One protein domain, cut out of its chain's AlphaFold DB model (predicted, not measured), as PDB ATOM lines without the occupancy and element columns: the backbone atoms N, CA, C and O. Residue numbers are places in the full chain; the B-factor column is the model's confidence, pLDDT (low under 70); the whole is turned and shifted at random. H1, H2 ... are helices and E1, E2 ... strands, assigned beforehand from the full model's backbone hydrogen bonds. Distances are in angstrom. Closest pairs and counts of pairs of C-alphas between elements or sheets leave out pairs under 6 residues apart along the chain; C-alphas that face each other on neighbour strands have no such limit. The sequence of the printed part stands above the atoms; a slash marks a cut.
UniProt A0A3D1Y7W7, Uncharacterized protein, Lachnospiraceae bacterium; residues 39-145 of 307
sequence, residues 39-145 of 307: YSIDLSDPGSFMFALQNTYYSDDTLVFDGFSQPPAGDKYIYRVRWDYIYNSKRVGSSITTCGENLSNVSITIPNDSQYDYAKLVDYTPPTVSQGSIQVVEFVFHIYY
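Overview. This is residues 39 to 145 of the 307 residues of an uncharacterized protein of Lachnospiraceae bacterium (UniProt A0A3D1Y7W7). A long, strongly twisted sheet of four strands, E4, E3, E7 and E6, meets a small sheet of three strands, E1, E2 and E5, at one corner near Val 106, and the helix H1 packs in the opening on the other side, between E1 and E6. The long strands E3, E4 and E7 make the length. The printed part has 107 residues, with one named helix and seven named strands in the order E1, H1, E2, E3, E4, E5, E6, E7. Both sheets are mixed and the class is mostly strand. The whole is compact, with a radius of gyration of the C-alphas of 14.3 A, yet elongated, spanning 44 by 27 by 20 A.

Arrangement. E1, residues 39 to 42, H1, residues 46 to 54, and E2, residues 62 to 66, form a strand-helix-strand unit, two parallel neighbour strands with a helix between them, and its crossover is right-handed. N 41 and O 64 are 2.8 A apart. H1 lies over E1 at a height over the sheet of 8.6 A and runs along the strands, at 25 degrees to E1 on the local plane; the closest C-alphas are those of Ile 41 and Ser 48, 5.3 A. In H1 every O i to N i+4 pair is within hydrogen-bond range. E3, residues 76 to 87, and E4, residues 90 to 101, form a hairpin, with N 83 and O 95 at 2.8 A; E4 bends by 58 degrees at residue 93. E5, residues 106 to 109, is antiparallel to E2, with N 63 and O 108 at 2.8 A. The closest C-alphas of E4 and E5 are those of Cys 99 and Val 106, 6.9 A. E6, residues 118 to 125, and E7, residues 134 to 144, form a hairpin, with N 142 and O 120 at 2.8 A. E7 is parallel to E3, with N 82 and O 139 at 2.8 A. H1 is also on this larger sheet, over none of its strands, but only just: 2 of its 9 C-alphas fall on E6. The closest C-alphas of H1 and E6 are those of Leu 53 and Leu 121, 5.1 A. E1 and E6 are apart.

Along the chain. E1 begins at C-alpha 39, (255.603, 61.099, 243.938). H1 measures 12.5 A from first to last C-alpha, E3 35.5 A, E4 31.8 A, E6 21.8 A and E7 31.9 A. E3 begins at C-alpha 76, (256.130, 81.767, 227.683), and E7 ends at C-alpha 144, (267.869, 51.558, 231.772).

Size, cuts and confidence. The two C-alphas farthest apart, those of Ala 73 and Asn 88, are 45.7 A apart. The printed part has no cut, and no link is long. The mean pLDDT of the printed part is 79.2; residues 46 to 50, 87 to 89, 113 to 117, 129 to 132 and 144 to 145 are under 70.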
ATOM      1  N   TYR A  39     254.606  60.274 243.276       86.38
ATOM      2  CA  TYR A  39     255.603  61.099 243.938       86.38
ATOM      3  C   TYR A  39     255.213  62.562 243.752       86.38
ATOM      4  O   TYR A  39     254.883  62.969 242.642       86.38
ATOM      5  N   SER A  40     255.246  63.343 244.828       88.44
ATOM      6  CA  SER A  40     255.071  64.796 244.777       88.44
ATOM      7  C   SER A  40     256.414  65.436 245.086       88.44
ATOM      8  O   SER A  40     257.067  65.061 246.061       88.44
ATOM      9  N   ILE A  41     256.856  66.317 244.194       86.50
ATOM     10  CA  ILE A  41     258.187  66.915 244.200       86.50
ATOM     11  C   ILE A  41     258.002  68.425 244.074       86.50
ATOM     12  O   ILE A  41     257.639  68.923 243.011       86.50
ATOM     13  N   ASP A  42     258.257  69.154 245.156       84.62
ATOM     14  CA  ASP A  42     258.284  70.615 245.128       84.62
ATOM     15  C   ASP A  42     259.683  71.083 244.724       84.62
ATOM     16  O   ASP A  42     260.651  70.870 245.449       84.62
ATOM     17  N   LEU A  43     259.804  71.713 243.557       79.75
ATOM     18  CA  LEU A  43     261.084  72.226 243.060       79.75
ATOM     19  C   LEU A  43     261.549  73.488 243.799       79.75
ATOM     20  O   LEU A  43     262.705  73.884 243.652       79.75
ATOM     21  N   SER A  44     260.678  74.103 244.602       77.25
ATOM     22  CA  SER A  44     261.045  75.184 245.526       77.25
ATOM     23  C   SER A  44     261.784  74.655 246.758       77.25
ATOM     24  O   SER A  44     262.462  75.428 247.434       77.25
ATOM     25  N   ASP A  45     261.647  73.357 247.057       74.25
ATOM     26  CA  ASP A  45     262.341  72.672 248.143       74.25
ATOM     27  C   ASP A  45     263.547  71.884 247.592       74.25
ATOM     28  O   ASP A  45     263.381  70.850 246.929       74.25
ATOM     29  N   PRO A  46     264.784  72.311 247.906       60.91
ATOM     30  CA  PRO A  46     265.989  71.602 247.489       60.91
ATOM     31  C   PRO A  46     266.004  70.130 247.932       60.91
ATOM     32  O   PRO A  46     266.506  69.276 247.198       60.91
ATOM     33  N   GLY A  47     265.423  69.803 249.095       64.19
ATOM     34  CA  GLY A  47     265.371  68.434 249.614       64.19
ATOM     35  C   GLY A  47     264.495  67.509 248.766       64.19
ATOM     36  O   GLY A  47     264.882  66.374 248.476       64.19
ATOM     37  N   SER A  48     263.348  68.006 248.307       65.75
ATOM     38  CA  SER A  48     262.415  67.270 247.451       65.75
ATOM     39  C   SER A  48     262.994  66.979 246.064       65.75
ATOM     40  O   SER A  48     262.840  65.867 245.548       65.75
ATOM     41  N   PHE A  49     263.729  67.925 245.472       67.62
ATOM     42  CA  PHE A  49     264.413  67.683 244.197       67.62
ATOM     43  C   PHE A  49     265.580  66.692 244.342       67.62
ATOM     44  O   PHE A  49     265.745  65.804 243.503       67.62
ATOM     45  N   MET A  50     266.347  66.760 245.437       66.44
ATOM     46  CA  MET A  50     267.409  65.778 245.708       66.44
ATOM     47  C   MET A  50     266.860  64.372 245.935       66.44
ATOM     48  O   MET A  50     267.408  63.401 245.408       66.44
ATOM     49  N   PHE A  51     265.744  64.255 246.654       70.75
ATOM     50  CA  PHE A  51     265.009  62.998 246.757       70.75
ATOM     51  C   PHE A  51     264.617  62.480 245.370       70.75
ATOM     52  O   PHE A  51     264.722  61.280 245.113       70.75
ATOM     53  N   ALA A  52     264.222  63.364 244.451       70.88
ATOM     54  CA  ALA A  52     263.851  62.949 243.107       70.88
ATOM     55  C   ALA A  52     265.034  62.388 242.292       70.88
ATOM     56  O   ALA A  52     264.912  61.354 241.639       70.88
ATOM     57  N   LEU A  53     266.207  63.019 242.375       72.19
ATOM     58  CA  LEU A  53     267.420  62.555 241.683       72.19
ATOM     59  C   LEU A  53     267.980  61.237 242.241       72.19
ATOM     60  O   LEU A  53     268.587  60.452 241.513       72.19
ATOM     61  N   GLN A  54     267.811  60.990 243.541       73.25
ATOM     62  CA  GLN A  54     268.363  59.803 244.206       73.25
ATOM     63  C   GLN A  54     267.463  58.569 244.092       73.25
ATOM     64  O   GLN A  54     267.936  57.445 244.283       73.25
ATOM     65  N   ASN A  55     266.179  58.759 243.792       72.88
ATOM     66  CA  ASN A  55     265.235  57.658 243.680       72.88
ATOM     67  C   ASN A  55     265.334  56.912 242.352       72.88
ATOM     68  O   ASN A  55     265.692  57.448 241.304       72.88
ATOM     69  N   THR A  56     264.936  55.647 242.425       78.62
ATOM     70  CA  THR A  56     264.678  54.811 241.260       78.62
ATOM     71  C   THR A  56     263.176  54.723 241.042       78.62
ATOM     72  O   THR A  56     262.422  54.395 241.965       78.62
ATOM     73  N   TYR A  57     262.757  54.983 239.811       80.62
ATOM     74  CA  TYR A  57     261.366  54.932 239.390       80.62
ATOM     75  C   TYR A  57     261.155  53.769 238.440       80.62
ATOM     76  O   TYR A  57     262.051  53.408 237.682       80.62
ATOM     77  N   TYR A  58     259.971  53.183 238.466       79.06
ATOM     78  CA  TYR A  58     259.646  52.033 237.631       79.06
ATOM     79  C   TYR A  58     258.395  52.330 236.813       79.06
ATOM     80  O   TYR A  58     257.755  53.363 237.004       79.06
ATOM     81  N   SER A  59     258.061  51.412 235.906       76.94
ATOM     82  CA  SER A  59     256.876  51.507 235.054       76.94
ATOM     83  C   SER A  59     255.648  51.995 235.820       76.94
ATOM     84  O   SER A  59     255.372  51.536 236.933       76.94
ATOM     85  N   ASP A  60     254.928  52.919 235.188       79.12
ATOM     86  CA  ASP A  60     253.685  53.526 235.666       79.12
ATOM     87  C   ASP A  60     253.815  54.422 236.908       79.12
ATOM     88  O   ASP A  60     252.837  55.075 237.282       79.12
ATOM     89  N   ASP A  61     254.998  54.538 237.525       84.88
ATOM     90  CA  ASP A  61     255.224  55.560 238.548       84.88
ATOM     91  C   ASP A  61     254.968  56.945 237.959       84.88
ATOM     92  O   ASP A  61     255.320  57.237 236.817       84.88
ATOM     93  N   THR A  62     254.345  57.818 238.740       90.31
ATOM     94  CA  THR A  62     254.035  59.179 238.311       90.31
ATOM     95  C   THR A  62     254.671  60.174 239.259       90.31
ATOM     96  O   THR A  62     254.515  60.092 240.475       90.31
ATOM     97  N   LEU A  63     255.411  61.116 238.688       92.19
ATOM     98  CA  LEU A  63     256.077  62.194 239.391       92.19
ATOM     99  C   LEU A  63     255.341  63.487 239.069       92.19
ATOM    100  O   LEU A  63     255.258  63.882 237.908       92.19
ATOM    101  N   VAL A  64     254.815  64.143 240.094       92.69
ATOM    102  CA  VAL A  64     254.186  65.456 239.985       92.69
ATOM    103  C   VAL A  64     255.173  66.481 240.511       92.69
ATOM    104  O   VAL A  64     255.502  66.483 241.696       92.69
ATOM    105  N   PHE A  65     255.668  67.310 239.603       89.06
ATOM    106  CA  PHE A  65     256.553  68.422 239.901       89.06
ATOM    107  C   PHE A  65     255.727  69.691 240.074       89.06
ATOM    108  O   PHE A  65     254.942  70.038 239.191       89.06
ATOM    109  N   ASP A  66     255.939  70.379 241.186       88.50
ATOM    110  CA  ASP A  66     255.314  71.649 241.548       88.50
ATOM    111  C   ASP A  66     256.407  72.700 241.847       88.50
ATOM    112  O   ASP A  66     257.601  72.413 241.753       88.50
ATOM    113  N   GLY A  67     256.017  73.929 242.202       78.62
ATOM    114  CA  GLY A  67     256.968  74.966 242.641       78.62
ATOM    115  C   GLY A  67     257.537  75.856 241.531       78.62
ATOM    116  O   GLY A  67     258.488  76.604 241.744       78.62
ATOM    117  N   PHE A  68     256.962  75.819 240.327       80.75
ATOM    118  CA  PHE A  68     257.400  76.688 239.233       80.75
ATOM    119  C   PHE A  68     256.985  78.147 239.455       80.75
ATOM    120  O   PHE A  68     255.830  78.446 239.767       80.75
ATOM    121  N   SER A  69     257.894  79.082 239.182       74.31
ATOM    122  CA  SER A  69     257.533  80.492 239.022       74.31
ATOM    123  C   SER A  69     256.727  80.691 237.738       74.31
ATOM    124  O   SER A  69     257.120  80.186 236.682       74.31
ATOM    125  N   GLN A  70     255.652  81.479 237.792       74.25
ATOM    126  CA  GLN A  70     254.959  81.901 236.573       74.25
ATOM    127  C   GLN A  70     255.891  82.739 235.682       74.25
ATOM    128  O   GLN A  70     256.722  83.489 236.207       74.25
ATOM    129  N   PRO A  71     255.767  82.631 234.348       79.62
ATOM    130  CA  PRO A  71     256.536  83.472 233.444       79.62
ATOM    131  C   PRO A  71     256.197  84.958 233.655       79.62
ATOM    132  O   PRO A  71     255.036  85.286 233.932       79.62
ATOM    133  N   PRO A  72     257.175  85.869 233.505       81.00
ATOM    134  CA  PRO A  72     256.916  87.301 233.431       81.00
ATOM    135  C   PRO A  72     255.871  87.643 232.361       81.00
ATOM    136  O   PRO A  72     255.678  86.918 231.385       81.00
ATOM    137  N   ALA A  73     255.187  88.777 232.527       78.19
ATOM    138  CA  ALA A  73     254.164  89.207 231.580       78.19
ATOM    139  C   ALA A  73     254.754  89.389 230.167       78.19
ATOM    140  O   ALA A  73     255.576  90.274 229.947       78.19
ATOM    141  N   GLY A  74     254.292  88.571 229.216       76.25
ATOM    142  CA  GLY A  74     254.776  88.561 227.830       76.25
ATOM    143  C   GLY A  74     255.690  87.382 227.484       76.25
ATOM    144  O   GLY A  74     255.903  87.136 226.295       76.25
ATOM    145  N   ASP A  75     256.145  86.625 228.485       82.62
ATOM    146  CA  ASP A  75     256.982  85.440 228.303       82.62
ATOM    147  C   ASP A  75     256.159  84.148 228.343       82.62
ATOM    148  O   ASP A  75     255.027  84.086 228.839       82.62
ATOM    149  N   LYS A  76     256.748  83.084 227.799       86.25
ATOM    150  CA  LYS A  76     256.130  81.767 227.683       86.25
ATOM    151  C   LYS A  76     257.109  80.677 228.085       86.25
ATOM    152  O   LYS A  76     258.200  80.593 227.531       86.25
ATOM    153  N   TYR A  77     256.706  79.801 228.995       88.12
ATOM    154  CA  TYR A  77     257.482  78.624 229.381       88.12
ATOM    155  C   TYR A  77     256.886  77.376 228.739       88.12
ATOM    156  O   TYR A  77     255.690  77.122 228.862       88.12
ATOM    157  N   ILE A  78     257.717  76.600 228.051       88.50
ATOM    158  CA  ILE A  78     257.366  75.304 227.468       88.50
ATOM    159  C   ILE A  78     258.029  74.226 228.312       88.50
ATOM    160  O   ILE A  78     259.250  74.193 228.434       88.50
ATOM    161  N   TYR A  79     257.229  73.325 228.864       88.75
ATOM    162  CA  TYR A  79     257.706  72.220 229.683       88.75
ATOM    163  C   TYR A  79     257.848  70.974 228.824       88.75
ATOM    164  O   TYR A  79     256.924  70.614 228.088       88.75
ATOM    165  N   ARG A  80     258.992  70.300 228.914       90.94
ATOM    166  CA  ARG A  80     259.242  69.046 228.202       90.94
ATOM    167  C   ARG A  80     260.032  68.058 229.046       90.94
ATOM    168  O   ARG A  80     260.803  68.440 229.921       90.94
ATOM    169  N   VAL A  81     259.871  66.785 228.720       92.12
ATOM    170  CA  VAL A  81     260.651  65.681 229.270       92.12
ATOM    171  C   VAL A  81     261.485  65.047 228.163       92.12
ATOM    172  O   VAL A  81     260.981  64.782 227.071       92.12
ATOM    173  N   ARG A  82     262.766  64.814 228.439       90.31
ATOM    174  CA  ARG A  82     263.693  64.052 227.609       90.31
ATOM    175  C   ARG A  82     263.957  62.705 228.267       90.31
ATOM    176  O   ARG A  82     264.385  62.648 229.415       90.31
ATOM    177  N   TRP A  83     263.749  61.637 227.515       86.12
ATOM    178  CA  TRP A  83     264.094  60.277 227.910       86.12
ATOM    179  C   TRP A  83     265.356  59.866 227.169       86.12
ATOM    180  O   TRP A  83     265.351  59.807 225.942       86.12
ATOM    181  N   ASP A  84     266.430  59.586 227.890       86.25
ATOM    182  CA  ASP A  84     267.677  59.055 227.356       86.25
ATOM    183  C   ASP A  84     267.731  57.549 227.639       86.25
ATOM    184  O   ASP A  84     267.717  57.103 228.783       86.25
ATOM    185  N   TYR A  85     267.769  56.746 226.580       78.62
ATOM    186  CA  TYR A  85     267.749  55.289 226.666       78.62
ATOM    187  C   TYR A  85     269.171  54.767 226.857       78.62
ATOM    188  O   TYR A  85     270.047  55.028 226.026       78.62
ATOM    189  N   ILE A  86     269.405  54.035 227.940       76.19
ATOM    190  CA  ILE A  86     270.709  53.537 228.365       76.19
ATOM    191  C   ILE A  86     270.723  52.009 228.302       76.19
ATOM    192  O   ILE A  86     269.946  51.330 228.968       76.19
ATOM    193  N   TYR A  87     271.664  51.465 227.535       66.88
ATOM    194  CA  TYR A  87     271.954  50.034 227.471       66.88
ATOM    195  C   TYR A  87     273.453  49.834 227.689       66.88
ATOM    196  O   TYR A  87     274.272  50.512 227.068       66.88
ATOM    197  N   ASN A  88     273.837  48.938 228.600       63.19
ATOM    198  CA  ASN A  88     275.241  48.702 228.978       63.19
ATOM    199  C   ASN A  88     276.007  49.978 229.337       63.19
ATOM    200  O   ASN A  88     277.136  50.190 228.891       63.19
ATOM    201  N   SER A  89     275.376  50.849 230.127       64.44
ATOM    202  CA  SER A  89     275.937  52.146 230.531       64.44
ATOM    203  C   SER A  89     276.272  53.086 229.363       64.44
ATOM    204  O   SER A  89     277.017  54.050 229.534       64.44
ATOM    205  N   LYS A  90     275.728  52.833 228.167       71.62
ATOM    206  CA  LYS A  90     275.863  53.696 226.991       71.62
ATOM    207  C   LYS A  90     274.496  54.202 226.564       71.62
ATOM    208  O   LYS A  90     273.537  53.437 226.492       71.62
ATOM    209  N   ARG A  91     274.418  55.492 226.239       78.25
ATOM    210  CA  ARG A  91     273.221  56.082 225.638       78.25
ATOM    211  C   ARG A  91     273.056  55.541 224.220       78.25
ATOM    212  O   ARG A  91     273.924  55.762 223.377       78.25
ATOM    213  N   VAL A  92     271.962  54.832 223.976       77.88
ATOM    214  CA  VAL A  92     271.622  54.230 222.676       77.88
ATOM    215  C   VAL A  92     270.597  55.047 221.895       77.88
ATOM    216  O   VAL A  92     270.456  54.862 220.691       77.88
ATOM    217  N   GLY A  93     269.920  55.990 222.549       76.38
ATOM    218  CA  GLY A  93     268.992  56.903 221.893       76.38
ATOM    219  C   GLY A  93     268.346  57.874 222.870       76.38
ATOM    220  O   GLY A  93     268.649  57.865 224.063       76.38
ATOM    221  N   SER A  94     267.433  58.696 222.354       87.06
ATOM    222  CA  SER A  94     266.602  59.565 223.182       87.06
ATOM    223  C   SER A  94     265.277  59.923 222.526       87.06
ATOM    224  O   SER A  94     265.208  60.012 221.300       87.06
ATOM    225  N   SER A  95     264.267  60.222 223.332       82.38
ATOM    226  CA  SER A  95     263.003  60.817 222.896       82.38
ATOM    227  C   SER A  95     262.678  62.062 223.718       82.38
ATOM    228  O   SER A  95     263.211  62.258 224.809       82.38
ATOM    229  N   ILE A  96     261.839  62.943 223.171       88.12
ATOM    230  CA  ILE A  96     261.394  64.165 223.846       88.12
ATOM    231  C   ILE A  96     259.876  64.248 223.735       88.12
ATOM    232  O   ILE A  96     259.327  64.118 222.641       88.12
ATOM    233  N   THR A  97     259.221  64.534 224.854       87.56
ATOM    234  CA  THR A  97     257.778  64.759 224.932       87.56
ATOM    235  C   THR A  97     257.521  66.141 225.513       87.56
ATOM    236  O   THR A  97     258.068  66.496 226.553       87.56
ATOM    237  N   THR A  98     256.686  66.939 224.848       89.75
ATOM    238  CA  THR A  98     256.254  68.238 225.384       89.75
ATOM    239  C   THR A  98     255.080  68.020 226.331       89.75
ATOM    240  O   THR A  98     254.088  67.405 225.949       89.75
ATOM    241  N   CYS A  99     255.203  68.513 227.559       86.38
ATOM    242  CA  CYS A  99     254.202  68.381 228.615       86.38
ATOM    243  C   CYS A  99     253.120  69.463 228.504       86.38
ATOM    244  O   CYS A  99     251.954  69.202 228.781       86.38
ATOM    245  N   GLY A 100     253.497  70.676 228.090       86.44
ATOM    246  CA  GLY A 100     252.573  71.795 227.926       86.44
ATOM    247  C   GLY A 100     253.249  73.147 228.121       86.44
ATOM    248  O   GLY A 100     254.475  73.253 228.120       86.44
ATOM    249  N   GLU A 101     252.438  74.189 228.279       89.19
ATOM    250  CA  GLU A 101     252.892  75.579 228.298       89.19
ATOM    251  C   GLU A 101     252.342  76.303 229.527       89.19
ATOM    252  O   GLU A 101     251.186  76.098 229.891       89.19
ATOM    253  N   ASN A 102     253.161  77.155 230.152       85.88
ATOM    254  CA  ASN A 102     252.797  77.990 231.306       85.88
ATOM    255  C   ASN A 102     252.104  77.212 232.440       85.88
ATOM    256  O   ASN A 102     251.200  77.718 233.103       85.88
ATOM    257  N   LEU A 103     252.521  75.962 232.637       83.06
ATOM    258  CA  LEU A 103     251.959  75.069 233.633       83.06
ATOM    259  C   LEU A 103     252.377  75.485 235.050       83.06
ATOM    260  O   LEU A 103     253.508  75.916 235.273       83.06
ATOM    261  N   SER A 104     251.455  75.317 236.000       82.19
ATOM    262  CA  SER A 104     251.719  75.436 237.440       82.19
ATOM    263  C   SER A 104     252.263  74.145 238.049       82.19
ATOM    264  O   SER A 104     252.829  74.185 239.135       82.19
ATOM    265  N   ASN A 105     252.067  73.016 237.361       88.25
ATOM    266  CA  ASN A 105     252.613  71.717 237.715       88.25
ATOM    267  C   ASN A 105     252.908  70.875 236.468       88.25
ATOM    268  O   ASN A 105     252.326  71.094 235.405       88.25
ATOM    269  N   VAL A 106     253.815  69.911 236.584       89.19
ATOM    270  CA  VAL A 106     254.157  68.984 235.501       89.19
ATOM    271  C   VAL A 106     254.053  67.569 236.037       89.19
ATOM    272  O   VAL A 106     254.803  67.180 236.924       89.19
ATOM    273  N   SER A 107     253.129  66.789 235.482       92.50
ATOM    274  CA  SER A 107     253.003  65.365 235.787       92.50
ATOM    275  C   SER A 107     253.738  64.541 234.734       92.50
ATOM    276  O   SER A 107     253.471  64.671 233.536       92.50
ATOM    277  N   ILE A 108     254.673  63.705 235.178       92.00
ATOM    278  CA  ILE A 108     255.485  62.827 234.340       92.00
ATOM    279  C   ILE A 108     255.243  61.392 234.788       92.00
ATOM    280  O   ILE A 108     255.660  60.994 235.872       92.00
ATOM    281  N   THR A 109     254.594  60.607 233.933       91.00
ATOM    282  CA  THR A 109     254.439  59.165 234.142       91.00
ATOM    283  C   THR A 109     255.572  58.425 233.445       91.00
ATOM    284  O   THR A 109     255.836  58.642 232.260       91.00
ATOM    285  N   ILE A 110     256.243  57.553 234.191       86.25
ATOM    286  CA  ILE A 110     257.290  56.671 233.692       86.25
ATOM    287  C   ILE A 110     256.665  55.705 232.663       86.25
ATOM    288  O   ILE A 110     255.683  55.034 232.992       86.25
ATOM    289  N   PRO A 111     257.173  55.649 231.413       77.12
ATOM    290  CA  PRO A 111     256.535  54.912 230.321       77.12
ATOM    291  C   PRO A 111     256.248  53.447 230.661       77.12
ATOM    292  O   PRO A 111     257.075  52.776 231.245       77.12
ATOM    293  N   ASN A 112     255.130  52.874 230.246       71.94
ATOM    294  CA  ASN A 112     254.944  51.437 230.447       71.94
ATOM    295  C   ASN A 112     255.536  50.666 229.267       71.94
ATOM    296  O   ASN A 112     254.856  50.437 228.267       71.94
ATOM    297  N   ASP A 113     256.824  50.337 229.347       63.94
ATOM    298  CA  ASP A 113     257.489  49.473 228.372       63.94
ATOM    299  C   ASP A 113     258.206  48.355 229.125       63.94
ATOM    300  O   ASP A 113     259.124  48.581 229.911       63.94
ATOM    301  N   SER A 114     257.760  47.125 228.879       54.38
ATOM    302  CA  SER A 114     258.270  45.914 229.523       54.38
ATOM    303  C   SER A 114     259.731  45.610 229.186       54.38
ATOM    304  O   SER A 114     260.301  44.668 229.736       54.38
ATOM    305  N   GLN A 115     260.330  46.363 228.262       51.44
ATOM    306  CA  GLN A 115     261.704  46.171 227.819       51.44
ATOM    307  C   GLN A 115     262.746  46.829 228.716       51.44
ATOM    308  O   GLN A 115     263.919  46.510 228.549       51.44
ATOM    309  N   TYR A 116     262.380  47.728 229.628       62.81
ATOM    310  CA  TYR A 116     263.348  48.395 230.497       62.81
ATOM    311  C   TYR A 116     263.108  48.085 231.980       62.81
ATOM    312  O   TYR A 116     262.018  47.696 232.385       62.81
ATOM    313  N   ASP A 117     264.158  48.233 232.781       59.22
ATOM    314  CA  ASP A 117     264.209  47.836 234.187       59.22
ATOM    315  C   ASP A 117     263.752  48.980 235.108       59.22
ATOM    316  O   ASP A 117     262.802  48.847 235.882       59.22
ATOM    317  N   TYR A 118     264.370  50.159 234.969       75.25
ATOM    318  CA  TYR A 118     264.008  51.343 235.747       75.25
ATOM    319  C   TYR A 118     264.397  52.663 235.071       75.25
ATOM    320  O   TYR A 118     265.177  52.706 234.116       75.25
ATOM    321  N   ALA A 119     263.874  53.761 235.613       78.56
ATOM    322  CA  ALA A 119     264.186  55.125 235.226       78.56
ATOM    323  C   ALA A 119     264.788  55.926 236.391       78.56
ATOM    324  O   ALA A 119     264.472  55.700 237.562       78.56
ATOM    325  N   LYS A 120     265.641  56.897 236.063       84.88
ATOM    326  CA  LYS A 120     266.181  57.887 237.006       84.88
ATOM    327  C   LYS A 120     266.046  59.282 236.436       84.88
ATOM    328  O   LYS A 120     266.421  59.493 235.285       84.88
ATOM    329  N   LEU A 121     265.565  60.223 237.241       84.94
ATOM    330  CA  LEU A 121     265.726  61.641 236.942       84.94
ATOM    331  C   LEU A 121     267.208  61.980 237.119       84.94
ATOM    332  O   LEU A 121     267.800  61.624 238.134       84.94
ATOM    333  N   VAL A 122     267.810  62.628 236.129       83.56
ATOM    334  CA  VAL A 122     269.246  62.950 236.153       83.56
ATOM    335  C   VAL A 122     269.525  64.436 236.042       83.56
ATOM    336  O   VAL A 122     270.588  64.873 236.470       83.56
ATOM    337  N   ASP A 123     268.597  65.199 235.471       84.12
ATOM    338  CA  ASP A 123     268.777  66.631 235.289       84.12
ATOM    339  C   ASP A 123     267.431  67.358 235.195       84.12
ATOM    340  O   ASP A 123     266.409  66.785 234.796       84.12
ATOM    341  N   TYR A 124     267.457  68.634 235.553       85.81
ATOM    342  CA  TYR A 124     266.360  69.579 235.427       85.81
ATOM    343  C   TYR A 124     266.934  70.947 235.064       85.81
ATOM    344  O   TYR A 124     267.706  71.532 235.819       85.81
ATOM    345  N   THR A 125     266.529  71.474 233.913       86.38
ATOM    346  CA  THR A 125     266.880  72.831 233.490       86.38
ATOM    347  C   THR A 125     265.747  73.789 233.875       86.38
ATOM    348  O   THR A 125     264.689  73.744 233.232       86.38
ATOM    349  N   PRO A 126     265.930  74.646 234.899       80.00
ATOM    350  CA  PRO A 126     264.917  75.615 235.302       80.00
ATOM    351  C   PRO A 126     264.773  76.755 234.283       80.00
ATOM    352  O   PRO A 126     265.701  77.030 233.517       80.00
ATOM    353  N   PRO A 127     263.634  77.472 234.291       73.50
ATOM    354  CA  PRO A 127     263.495  78.697 233.516       73.50
ATOM    355  C   PRO A 127     264.447  79.783 234.040       73.50
ATOM    356  O   PRO A 127     264.636  79.948 235.246       73.50
ATOM    357  N   THR A 128     265.023  80.571 233.135       70.38
ATOM    358  CA  THR A 128     265.937  81.676 233.448       70.38
ATOM    359  C   THR A 128     265.259  83.024 233.231       70.38
ATOM    360  O   THR A 128     264.929  83.392 232.114       70.38
ATOM    361  N   VAL A 129     265.102  83.839 234.270       61.25
ATOM    362  CA  VAL A 129     264.373  85.128 234.205       61.25
ATOM    363  C   VAL A 129     264.903  86.168 233.190       61.25
ATOM    364  O   VAL A 129     264.289  87.214 233.024       61.25
ATOM    365  N   SER A 130     266.034  85.925 232.518       61.38
ATOM    366  CA  SER A 130     266.732  86.904 231.675       61.38
ATOM    367  C   SER A 130     266.706  86.635 230.164       61.38
ATOM    368  O   SER A 130     267.258  87.444 229.415       61.38
ATOM    369  N   GLN A 131     266.096  85.544 229.679       53.78
ATOM    370  CA  GLN A 131     266.193  85.153 228.264       53.78
ATOM    371  C   GLN A 131     264.839  84.981 227.561       53.78
ATOM    372  O   GLN A 131     264.273  83.897 227.552       53.78
ATOM    373  N   GLY A 132     264.413  86.031 226.853       61.84
ATOM    374  CA  GLY A 132     263.499  85.948 225.707       61.84
ATOM    375  C   GLY A 132     262.039  85.576 225.998       61.84
ATOM    376  O   GLY A 132     261.679  85.045 227.039       61.84
ATOM    377  N   SER A 133     261.185  85.820 225.001       74.94
ATOM    378  CA  SER A 133     259.735  85.609 225.075       74.94
ATOM    379  C   SER A 133     259.299  84.138 225.113       74.94
ATOM    380  O   SER A 133     258.133  83.857 225.376       74.94
ATOM    381  N   ILE A 134     260.203  83.185 224.853       84.50
ATOM    382  CA  ILE A 134     259.941  81.744 224.971       84.50
ATOM    383  C   ILE A 134     261.136  81.064 225.636       84.50
ATOM    384  O   ILE A 134     262.254  81.154 225.133       84.50
ATOM    385  N   GLN A 135     260.876  80.313 226.702       84.19
ATOM    386  CA  GLN A 135     261.859  79.495 227.403       84.19
ATOM    387  C   GLN A 135     261.416  78.047 227.486       84.19
ATOM    388  O   GLN A 135     260.222  77.746 227.512       84.19
ATOM    389  N   VAL A 136     262.391  77.144 227.539       86.44
ATOM    390  CA  VAL A 136     262.140  75.712 227.645       86.44
ATOM    391  C   VAL A 136     262.636  75.210 228.988       86.44
ATOM    392  O   VAL A 136     263.813  75.336 229.303       86.44
ATOM    393  N   VAL A 137     261.721  74.611 229.737       88.00
ATOM    394  CA  VAL A 137     261.983  73.910 230.987       88.00
ATOM    395  C   VAL A 137     262.072  72.423 230.659       88.00
ATOM    396  O   VAL A 137     261.110  71.843 230.145       88.00
ATOM    397  N   GLU A 138     263.230  71.811 230.895       90.50
ATOM    398  CA  GLU A 138     263.503  70.421 230.508       90.50
ATOM    399  C   GLU A 138     263.770  69.541 231.730       90.50
ATOM    400  O   GLU A 138     264.625  69.856 232.552       90.50
ATOM    401  N   PHE A 139     263.073  68.406 231.805       89.69
ATOM    402  CA  PHE A 139     263.384  67.296 232.707       89.69
ATOM    403  C   PHE A 139     264.096  66.200 231.927       89.69
ATOM    404  O   PHE A 139     263.620  65.818 230.858       89.69
ATOM    405  N   VAL A 140     265.190  65.657 232.452       90.50
ATOM    406  CA  VAL A 140     265.938  64.582 231.791       90.50
ATOM    407  C   VAL A 140     265.887  63.323 232.637       90.50
ATOM    408  O   VAL A 140     266.318  63.315 233.788       90.50
ATOM    409  N   PHE A 141     265.409  62.239 232.035       89.19
ATOM    410  CA  PHE A 141     265.402  60.913 232.631       89.19
ATOM    411  C   PHE A 141     266.308  59.970 231.854       89.19
ATOM    412  O   PHE A 141     266.283  59.947 230.626       89.19
ATOM    413  N   HIS A 142     267.047  59.131 232.565       87.12
ATOM    414  CA  HIS A 142     267.682  57.950 231.998       87.12
ATOM    415  C   HIS A 142     266.768  56.738 232.176       87.12
ATOM    416  O   HIS A 142     266.344  56.465 233.296       87.12
ATOM    417  N   ILE A 143     266.503  56.001 231.097       78.31
ATOM    418  CA  ILE A 143     265.792  54.716 231.103       78.31
ATOM    419  C   ILE A 143     266.809  53.599 230.887       78.31
ATOM    420  O   ILE A 143     267.519  53.610 229.883       78.31
ATOM    421  N   TYR A 144     266.873  52.629 231.794       69.81
ATOM    422  CA  TYR A 144     267.869  51.558 231.772       69.81
ATOM    423  C   TYR A 144     267.265  50.237 231.303       69.81
ATOM    424  O   TYR A 144     266.314  49.746 231.901       69.81
ATOM    425  N   TYR A 145     267.837  49.646 230.255       57.22
ATOM    426  CA  TYR A 145     267.440  48.337 229.724       57.22
ATOM    427  C   TYR A 145     268.237  47.193 230.380       57.22
ATOM    428  O   TYR A 145     269.414  47.389 230.701       57.22
TER     429      TYR A 145